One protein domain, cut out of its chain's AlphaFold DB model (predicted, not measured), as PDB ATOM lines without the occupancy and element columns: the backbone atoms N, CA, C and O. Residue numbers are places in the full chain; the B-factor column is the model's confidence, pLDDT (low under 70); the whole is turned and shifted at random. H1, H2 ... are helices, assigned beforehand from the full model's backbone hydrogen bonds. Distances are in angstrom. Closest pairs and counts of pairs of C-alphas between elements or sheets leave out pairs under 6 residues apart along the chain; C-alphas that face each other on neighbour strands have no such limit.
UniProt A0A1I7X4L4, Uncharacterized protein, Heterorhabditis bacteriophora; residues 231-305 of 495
ATOM      1  N   ALA A 231      30.828  35.393  34.482       84.31
ATOM      2  CA  ALA A 231      31.573  34.988  35.660       84.31
ATOM      3  C   ALA A 231      33.054  35.401  35.654       84.31
ATOM      4  O   ALA A 231      33.518  35.896  36.673       84.31
ATOM      5  N   ALA A 232      33.788  35.251  34.545       81.31
ATOM      6  CA  ALA A 232      35.200  35.636  34.468       81.31
ATOM      7  C   ALA A 232      35.391  37.134  34.740       81.31
ATOM      8  O   ALA A 232      36.215  37.512  35.570       81.31
ATOM      9  N   GLN A 233      34.572  37.987  34.111       80.56
ATOM     10  CA  GLN A 233      34.606  39.435  34.357       80.56
ATOM     11  C   GLN A 233      34.254  39.770  35.811       80.56
ATOM     12  O   GLN A 233      34.912  40.596  36.439       80.56
ATOM     13  N   MET A 234      33.217  39.125  36.346       86.00
ATOM     14  CA  MET A 234      32.740  39.350  37.710       86.00
ATOM     15  C   MET A 234      33.777  38.923  38.755       86.00
ATOM     16  O   MET A 234      34.036  39.673  39.689       86.00
ATOM     17  N   VAL A 235      34.416  37.763  38.578       85.00
ATOM     18  CA  VAL A 235      35.467  37.263  39.478       85.00
ATOM     19  C   VAL A 235      36.715  38.140  39.402       85.00
ATOM     20  O   VAL A 235      37.259  38.499  40.441       85.00
ATOM     21  N   GLN A 236      37.140  38.551  38.202       81.19
ATOM     22  CA  GLN A 236      38.263  39.485  38.051       81.19
ATOM     23  C   GLN A 236      37.983  40.820  38.747       81.19
ATOM     24  O   GLN A 236      38.840  41.327  39.470       81.19
ATOM     25  N   LEU A 237      36.780  41.371  38.565       81.38
ATOM     26  CA  LEU A 237      36.362  42.600  39.231       81.38
ATOM     27  C   LEU A 237      36.375  42.436  40.756       81.38
ATOM     28  O   LEU A 237      36.922  43.285  41.456       81.38
ATOM     29  N   GLU A 238      35.829  41.337  41.270       83.88
ATOM     30  CA  GLU A 238      35.827  41.033  42.701       83.88
ATOM     31  C   GLU A 238      37.254  40.906  43.267       83.88
ATOM     32  O   GLU A 238      37.571  41.495  44.303       83.88
ATOM     33  N   ASP A 239      38.149  40.207  42.565       81.38
ATOM     34  CA  ASP A 239      39.553  40.040  42.955       81.38
ATOM     35  C   ASP A 239      40.322  41.366  42.951       81.38
ATOM     36  O   ASP A 239      41.113  41.630  43.864       81.38
ATOM     37  N   CYS A 240      40.096  42.214  41.944       75.06
ATOM     38  CA  CYS A 240      40.668  43.557  41.878       75.06
ATOM     39  C   CYS A 240      40.246  44.400  43.088       75.06
ATOM     40  O   CYS A 240      41.099  45.025  43.724       75.06
ATOM     41  N   LEU A 241      38.958  44.363  43.439       73.25
ATOM     42  CA  LEU A 241      38.409  45.082  44.591       73.25
ATOM     43  C   LEU A 241      38.936  44.530  45.930       73.25
ATOM     44  O   LEU A 241      39.190  45.298  46.862       73.25
ATOM     45  N   ARG A 242      39.176  43.215  46.030       72.88
ATOM     46  CA  ARG A 242      39.728  42.566  47.235       72.88
ATOM     47  C   ARG A 242      41.220  42.846  47.450       72.88
ATOM     48  O   ARG A 242      41.629  43.143  48.573       72.88
ATOM     49  N   LYS A 243      42.052  42.774  46.402       67.62
ATOM     50  CA  LYS A 243      43.528  42.893  46.501       67.62
ATOM     51  C   LYS A 243      44.023  44.280  46.927       67.62
ATOM     52  O   LYS A 243      45.104  44.379  47.500       67.62
ATOM     53  N   ARG A 244      43.257  45.346  46.680       60.84
ATOM     54  CA  ARG A 244      43.666  46.738  46.964       60.84
ATOM     55  C   ARG A 244      43.363  47.217  48.395       60.84
ATOM     56  O   ARG A 244      43.512  48.396  48.690       60.84
ATOM     57  N   GLY A 245      42.996  46.310  49.308       51.56
ATOM     58  CA  GLY A 245      42.945  46.580  50.755       51.56
ATOM     59  C   GLY A 245      41.700  47.318  51.269       51.56
ATOM     60  O   GLY A 245      41.679  47.709  52.434       51.56
ATOM     61  N   GLY A 246      40.662  47.495  50.443       46.28
ATOM     62  CA  GLY A 246      39.474  48.292  50.788       46.28
ATOM     63  C   GLY A 246      38.170  47.519  50.987       46.28
ATOM     64  O   GLY A 246      37.292  48.020  51.683       46.28
ATOM     65  N   LEU A 247      38.037  46.306  50.437       45.22
ATOM     66  CA  LEU A 247      36.825  45.500  50.583       45.22
ATOM     67  C   LEU A 247      37.094  44.161  51.296       45.22
ATOM     68  O   LEU A 247      37.077  43.089  50.706       45.22
ATOM     69  N   ARG A 248      37.183  44.203  52.631       43.19
ATOM     70  CA  ARG A 248      36.059  43.552  53.319       43.19
ATOM     71  C   ARG A 248      34.890  44.428  52.924       43.19
ATOM     72  O   ARG A 248      34.995  45.617  53.214       43.19
ATOM     73  N   VAL A 249      33.864  43.914  52.253       46.41
ATOM     74  CA  VAL A 249      32.560  44.587  52.248       46.41
ATOM     75  C   VAL A 249      32.326  44.963  53.712       46.41
ATOM     76  O   VAL A 249      32.106  44.087  54.554       46.41
ATOM     77  N   ARG A 250      32.614  46.214  54.108       47.38
ATOM     78  CA  ARG A 250      32.499  46.587  55.513       47.38
ATOM     79  C   ARG A 250      31.033  46.341  55.794       47.38
ATOM     80  O   ARG A 250      30.176  46.752  55.019       47.38
ATOM     81  N   ARG A 251      30.733  45.711  56.925       48.12
ATOM     82  CA  ARG A 251      29.350  45.588  57.409       48.12
ATOM     83  C   ARG A 251      28.604  46.939  57.440       48.12
ATOM     84  O   ARG A 251      27.386  46.942  57.519       48.12
ATOM     85  N   GLU A 252      29.329  48.054  57.344       46.62
ATOM     86  CA  GLU A 252      28.860  49.439  57.240       46.62
ATOM     87  C   GLU A 252      28.245  49.831  55.869       46.62
ATOM     88  O   GLU A 252      27.557  50.844  55.816       46.62
ATOM     89  N   PHE A 253      28.427  49.054  54.789       51.97
ATOM     90  CA  PHE A 253      28.089  49.436  53.396       51.97
ATOM     91  C   PHE A 253      26.762  48.865  52.838       51.97
ATOM     92  O   PHE A 253      26.447  49.006  51.661       51.97
ATOM     93  N   ARG A 254      25.931  48.218  53.669       49.31
ATOM     94  CA  ARG A 254      24.735  47.466  53.209       49.31
ATOM     95  C   ARG A 254      23.575  48.315  52.640       49.31
ATOM     96  O   ARG A 254      22.590  47.729  52.207       49.31
ATOM     97  N   ASN A 255      23.649  49.656  52.621       49.12
ATOM     98  CA  ASN A 255      22.460  50.516  52.454       49.12
ATOM     99  C   ASN A 255      22.568  51.691  51.436       49.12
ATOM    100  O   ASN A 255      21.699  52.567  51.462       49.12
ATOM    101  N   GLY A 256      23.563  51.755  50.532       52.00
ATOM    102  CA  GLY A 256      23.757  52.898  49.605       52.00
ATOM    103  C   GLY A 256      24.089  52.556  48.137       52.00
ATOM    104  O   GLY A 256      24.466  51.436  47.811       52.00
ATOM    105  N   ASP A 257      23.951  53.528  47.214       62.16
ATOM    106  CA  ASP A 257      24.508  53.437  45.847       62.16
ATOM    107  C   ASP A 257      25.988  53.844  45.857       62.16
ATOM    108  O   ASP A 257      26.337  55.006  45.648       62.16
ATOM    109  N   GLU A 258      26.853  52.871  46.124       67.31
ATOM    110  CA  GLU A 258      28.290  53.077  46.361       67.31
ATOM    111  C   GLU A 258      29.145  52.953  45.093       67.31
ATOM    112  O   GLU A 258      30.371  53.020  45.116       67.31
ATOM    113  N   SER A 259      28.500  52.830  43.934       68.31
ATOM    114  CA  SER A 259      29.205  52.787  42.655       68.31
ATOM    115  C   SER A 259      30.039  54.054  42.401       68.31
ATOM    116  O   SER A 259      31.113  53.960  41.816       68.31
ATOM    117  N   GLU A 260      29.615  55.232  42.882       68.19
ATOM    118  CA  GLU A 260      30.419  56.461  42.758       68.19
ATOM    119  C   GLU A 260      31.624  56.504  43.685       68.19
ATOM    120  O   GLU A 260      32.675  56.980  43.261       68.19
ATOM    121  N   SER A 261      31.500  56.036  44.930       69.00
ATOM    122  CA  SER A 261      32.630  56.057  45.865       69.00
ATOM    123  C   SER A 261      33.757  55.169  45.344       69.00
ATOM    124  O   SER A 261      34.908  55.598  45.362       69.00
ATOM    125  N   VAL A 262      33.415  54.008  44.775       69.12
ATOM    126  CA  VAL A 262      34.376  53.112  44.118       69.12
ATOM    127  C   VAL A 262      34.971  53.746  42.855       69.12
ATOM    128  O   VAL A 262      36.182  53.716  42.663       69.12
ATOM    129  N   LEU A 263      34.170  54.379  41.987       67.19
ATOM    130  CA  LEU A 263      34.712  55.043  40.788       67.19
ATOM    131  C   LEU A 263      35.651  56.211  41.120       67.19
ATOM    132  O   LEU A 263      36.598  56.466  40.372       67.19
ATOM    133  N   LEU A 264      35.372  56.936  42.204       67.44
ATOM    134  CA  LEU A 264      36.218  58.017  42.703       67.44
ATOM    135  C   LEU A 264      37.509  57.471  43.323       67.44
ATOM    136  O   LEU A 264      38.582  57.982  43.004       67.44
ATOM    137  N   SER A 265      37.430  56.424  44.153       65.62
ATOM    138  CA  SER A 265      38.616  55.810  44.762       65.62
ATOM    139  C   SER A 265      39.538  55.177  43.722       65.62
ATOM    140  O   SER A 265      40.755  55.283  43.835       65.62
ATOM    141  N   GLU A 266      38.972  54.582  42.671       65.06
ATOM    142  CA  GLU A 266      39.729  53.966  41.573       65.06
ATOM    143  C   GLU A 266      40.202  54.980  40.513       65.06
ATOM    144  O   GLU A 266      40.762  54.586  39.491       65.06
ATOM    145  N   SER A 267      40.010  56.289  40.734       63.78
ATOM    146  CA  SER A 267      40.467  57.357  39.827       63.78
ATOM    147  C   SER A 267      40.011  57.171  38.368       63.78
ATOM    148  O   SER A 267      40.748  57.471  37.423       63.78
ATOM    149  N   VAL A 268      38.790  56.663  38.159       64.00
ATOM    150  CA  VAL A 268      38.275  56.348  36.818       64.00
ATOM    151  C   VAL A 268      38.030  57.635  36.024       64.00
ATOM    152  O   VAL A 268      37.133  58.414  36.349       64.00
ATOM    153  N   LYS A 269      38.799  57.825  34.942       65.56
ATOM    154  CA  LYS A 269      38.791  59.025  34.076       65.56
ATOM    155  C   LYS A 269      37.595  59.126  33.114       65.56
ATOM    156  O   LYS A 269      37.506  60.080  32.349       65.56
ATOM    157  N   ALA A 270      36.680  58.155  33.125       66.38
ATOM    158  CA  ALA A 270      35.510  58.152  32.252       66.38
ATOM    159  C   ALA A 270      34.582  59.350  32.528       66.38
ATOM    160  O   ALA A 270      34.322  59.692  33.686       66.38
ATOM    161  N   VAL A 271      34.022  59.926  31.461       70.06
ATOM    162  CA  VAL A 271      33.092  61.071  31.481       70.06
ATOM    163  C   VAL A 271      31.796  60.758  30.721       70.06
ATOM    164  O   VAL A 271      31.730  59.807  29.941       70.06
ATOM    165  N   GLY A 272      30.742  61.537  30.988       76.62
ATOM    166  CA  GLY A 272      29.458  61.455  30.280       76.62
ATOM    167  C   GLY A 272      28.767  60.086  30.365       76.62
ATOM    168  O   GLY A 272      28.727  59.447  31.419       76.62
ATOM    169  N   GLU A 273      28.218  59.633  29.237       67.12
ATOM    170  CA  GLU A 273      27.467  58.375  29.105       67.12
ATOM    171  C   GLU A 273      28.315  57.129  29.417       67.12
ATOM    172  O   GLU A 273      27.825  56.148  29.991       67.12
ATOM    173  N   HIS A 274      29.615  57.181  29.119       66.19
ATOM    174  CA  HIS A 274      30.532  56.087  29.415       66.19
ATOM    175  C   HIS A 274      30.695  55.892  30.928       66.19
ATOM    176  O   HIS A 274      30.577  54.768  31.426       66.19
ATOM    177  N   ARG A 275      30.849  56.989  31.688       74.38
ATOM    178  CA  ARG A 275      30.888  56.939  33.159       74.38
ATOM    179  C   ARG A 275      29.592  56.375  33.733       74.38
ATOM    180  O   ARG A 275      29.642  55.512  34.606       74.38
ATOM    181  N   TYR A 276      28.443  56.817  33.219       70.69
ATOM    182  CA  TYR A 276      27.137  56.305  33.641       70.69
ATOM    183  C   TYR A 276      27.007  54.793  33.398       70.69
ATOM    184  O   TYR A 276      26.553  54.049  34.271       70.69
ATOM    185  N   THR A 277      27.461  54.317  32.240       70.56
ATOM    186  CA  THR A 277      27.429  52.892  31.893       70.56
ATOM    187  C   THR A 277      28.318  52.060  32.813       70.56
ATOM    188  O   THR A 277      27.865  51.027  33.316       70.56
ATOM    189  N   ILE A 278      29.551  52.506  33.075       71.88
ATOM    190  CA  ILE A 278      30.463  51.831  34.011       71.88
ATOM    191  C   ILE A 278      29.843  51.804  35.407       71.88
ATOM    192  O   ILE A 278      29.759  50.739  36.013       71.88
ATOM    193  N   LYS A 279      29.335  52.945  35.887       76.06
ATOM    194  CA  LYS A 279      28.659  53.059  37.182       76.06
ATOM    195  C   LYS A 279      27.525  52.048  37.317       76.06
ATOM    196  O   LYS A 279      27.461  51.322  38.304       76.06
ATOM    197  N   ARG A 280      26.647  51.961  36.316       78.88
ATOM    198  CA  ARG A 280      25.513  51.028  36.318       78.88
ATOM    199  C   ARG A 280      25.973  49.570  36.362       78.88
ATOM    200  O   ARG A 280      25.413  48.786  37.126       78.88
ATOM    201  N   LYS A 281      26.979  49.204  35.559       81.12
ATOM    202  CA  LYS A 281      27.547  47.845  35.546       81.12
ATOM    203  C   LYS A 281      28.199  47.496  36.883       81.12
ATOM    204  O   LYS A 281      27.926  46.429  37.419       81.12
ATOM    205  N   LEU A 282      28.981  48.415  37.445       82.06
ATOM    206  CA  LEU A 282      29.626  48.260  38.746       82.06
ATOM    207  C   LEU A 282      28.598  48.126  39.873       82.06
ATOM    208  O   LEU A 282      28.689  47.203  40.671       82.06
ATOM    209  N   LYS A 283      27.571  48.983  39.891       82.56
ATOM    210  CA  LYS A 283      26.456  48.888  40.844       82.56
ATOM    211  C   LYS A 283      25.789  47.516  40.793       82.56
ATOM    212  O   LYS A 283      25.458  46.960  41.832       82.56
ATOM    213  N   ASN A 284      25.574  46.978  39.592       84.19
ATOM    214  CA  ASN A 284      25.005  45.644  39.443       84.19
ATOM    215  C   ASN A 284      25.958  44.566  39.979       84.19
ATOM    216  O   ASN A 284      25.535  43.705  40.739       84.19
ATOM    217  N   ALA A 285      27.246  44.645  39.640       87.06
ATOM    218  CA  ALA A 285      28.238  43.685  40.112       87.06
ATOM    219  C   ALA A 285      28.339  43.650  41.647       87.06
ATOM    220  O   ALA A 285      28.302  42.572  42.231       87.06
ATOM    221  N   LEU A 286      28.364  44.818  42.300       85.44
ATOM    222  CA  LEU A 286      28.402  44.923  43.763       85.44
ATOM    223  C   LEU A 286      27.196  44.238  44.421       85.44
ATOM    224  O   LEU A 286      27.378  43.458  45.346       85.44
ATOM    225  N   LYS A 287      25.982  44.423  43.881       87.62
ATOM    226  CA  LYS A 287      24.785  43.721  44.382       87.62
ATOM    227  C   LYS A 287      24.923  42.202  44.321       87.62
ATOM    228  O   LYS A 287      24.475  41.510  45.227       87.62
ATOM    229  N   HIS A 288      25.507  41.684  43.242       90.81
ATOM    230  CA  HIS A 288      25.759  40.250  43.083       90.81
ATOM    231  C   HIS A 288      26.793  39.740  44.097       90.81
ATOM    232  O   HIS A 288      26.626  38.645  44.630       90.81
ATOM    233  N   PHE A 289      27.826  40.533  44.401       90.12
ATOM    234  CA  PHE A 289      28.839  40.184  45.404       90.12
ATOM    235  C   PHE A 289      28.242  40.153  46.814       90.12
ATOM    236  O   PHE A 289      28.390  39.153  47.519       90.12
ATOM    237  N   ASP A 290      27.498  41.198  47.182       87.00
ATOM    238  CA  ASP A 290      26.827  41.304  48.480       87.00
ATOM    239  C   ASP A 290      25.816  40.172  48.681       87.00
ATOM    240  O   ASP A 290      25.759  39.571  49.754       87.00
ATOM    241  N   ALA A 291      25.044  39.843  47.642       92.88
ATOM    242  CA  ALA A 291      24.083  38.747  47.688       92.88
ATOM    243  C   ALA A 291      24.767  37.388  47.892       92.88
ATOM    244  O   ALA A 291      24.301  36.588  48.699       92.88
ATOM    245  N   TYR A 292      25.902  37.134  47.230       95.44
ATOM    246  CA  TYR A 292      26.653  35.891  47.427       95.44
ATOM    247  C   TYR A 292      27.209  35.764  48.853       95.44
ATOM    248  O   TYR A 292      27.155  34.687  49.453       95.44
ATOM    249  N   GLU A 293      27.742  36.852  49.418       92.00
ATOM    250  CA  GLU A 293      28.214  36.866  50.808       92.00
ATOM    251  C   GLU A 293      27.055  36.692  51.801       92.00
ATOM    252  O   GLU A 293      27.154  35.866  52.712       92.00
ATOM    253  N   ALA A 294      25.931  37.386  51.590       93.94
ATOM    254  CA  ALA A 294      24.726  37.242  52.404       93.94
ATOM    255  C   ALA A 294      24.156  35.817  52.347       93.94
ATOM    256  O   ALA A 294      23.784  35.263  53.382       93.94
ATOM    257  N   LEU A 295      24.155  35.193  51.167       97.75
ATOM    258  CA  LEU A 295      23.762  33.798  50.996       97.75
ATOM    259  C   LEU A 295      24.666  32.863  51.808       97.75
ATOM    260  O   LEU A 295      24.167  31.965  52.479       97.75
ATOM    261  N   CYS A 296      25.984  33.081  51.797       97.19
ATOM    262  CA  CYS A 296      26.907  32.287  52.610       97.19
ATOM    263  C   CYS A 296      26.616  32.442  54.114       97.19
ATOM    264  O   CYS A 296      26.602  31.444  54.834       97.19
ATOM    265  N   GLU A 297      26.346  33.664  54.591       96.50
ATOM    266  CA  GLU A 297      25.943  33.917  55.984       96.50
ATOM    267  C   GLU A 297      24.624  33.200  56.330       96.50
ATOM    268  O   GLU A 297      24.532  32.540  57.369       96.50
ATOM    269  N   GLN A 298      23.622  33.282  55.451       97.88
ATOM    270  CA  GLN A 298      22.312  32.654  55.641       97.88
ATOM    271  C   GLN A 298      22.406  31.123  55.671       97.88
ATOM    272  O   GLN A 298      21.851  30.488  56.569       97.88
ATOM    273  N   VAL A 299      23.147  30.525  54.735       98.31
ATOM    274  CA  VAL A 299      23.373  29.073  54.675       98.31
ATOM    275  C   VAL A 299      24.081  28.582  55.938       98.31
ATOM    276  O   VAL A 299      23.681  27.565  56.507       98.31
ATOM    277  N   GLU A 300      25.076  29.318  56.442       97.81
ATOM    278  CA  GLU A 300      25.746  28.961  57.698       97.81
ATOM    279  C   GLU A 300      24.844  29.093  58.925       97.81
ATOM    280  O   GLU A 300      24.959  28.275  59.847       97.81
ATOM    281  N   ALA A 301      23.943  30.076  58.948       97.88
ATOM    282  CA  ALA A 301      22.953  30.219  60.009       97.88
ATOM    283  C   ALA A 301      22.003  29.010  60.035       97.88
ATOM    284  O   ALA A 301      21.914  28.332  61.061       97.88
ATOM    285  N   MET A 302      21.404  28.658  58.890       98.06
ATOM    286  CA  MET A 302      20.496  27.506  58.765       98.06
ATOM    287  C   MET A 302      21.193  26.166  59.056       98.06
ATOM    288  O   MET A 302      20.608  25.270  59.665       98.06
ATOM    289  N   ARG A 303      22.461  26.014  58.649       97.06
ATOM    290  CA  ARG A 303      23.280  24.825  58.951       97.06
ATOM    291  C   ARG A 303      23.580  24.699  60.448       97.06
ATOM    292  O   ARG A 303      23.752  23.594  60.962       97.06
ATOM    293  N   SER A 304      23.715  25.828  61.142       96.19
ATOM    294  CA  SER A 304      24.059  25.873  62.569       96.19
ATOM    295  C   SER A 304      22.844  25.730  63.482       96.19
ATOM    296  O   SER A 304      22.999  25.293  64.627       96.19
ATOM    297  N   GLU A 305      21.653  26.059  62.985       96.75
ATOM    298  CA  GLU A 305      20.391  25.819  63.670       96.75
ATOM    299  C   GLU A 305      20.121  24.315  63.779       96.75
ATOM    300  O   GLU A 305      19.913  23.605  62.793       96.75
TER     301      GLU A 305
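Overview. This is residues 231 to 305 of the 495 residues of an uncharacterized protein of Heterorhabditis bacteriophora (UniProt A0A1I7X4L4). Two short helices, H1 and H2, are set crosswise to one long helix, H3, whose residues 294 to 304 stick out. The printed part has 75 residues with three named helices, H1 to H3, class all helix. It is only just loose, close to compact: radius of gyration of the C-alphas 14.1 A, spans 50, 27 and 22 A.

Arrangement. In H3, residues 272 to 304, residues 279 to 286 alone touch H2, residues 259 to 265, about perpendicular at 75 degrees; C-alphas 259 and 283 are closest, 5.1 A. H1, residues 231 to 243, apart from H2, is close to H3 but not clearly touching, about perpendicular at 84 degrees; C-alphas 234 and 285 are closest, 6.7 A. Each helix has every O i to N i+4 pair within hydrogen-bond range.

Along the chain. Find C-alpha 272 at (29.458, 61.455, 30.280); H3 runs 48.4 A to C-alpha 304 at (24.059, 25.873, 62.569).

Size, cuts and confidence. The link of residues 244 to 258 is long; residues 243 to 270 and 273 to 274 have pLDDT under 70.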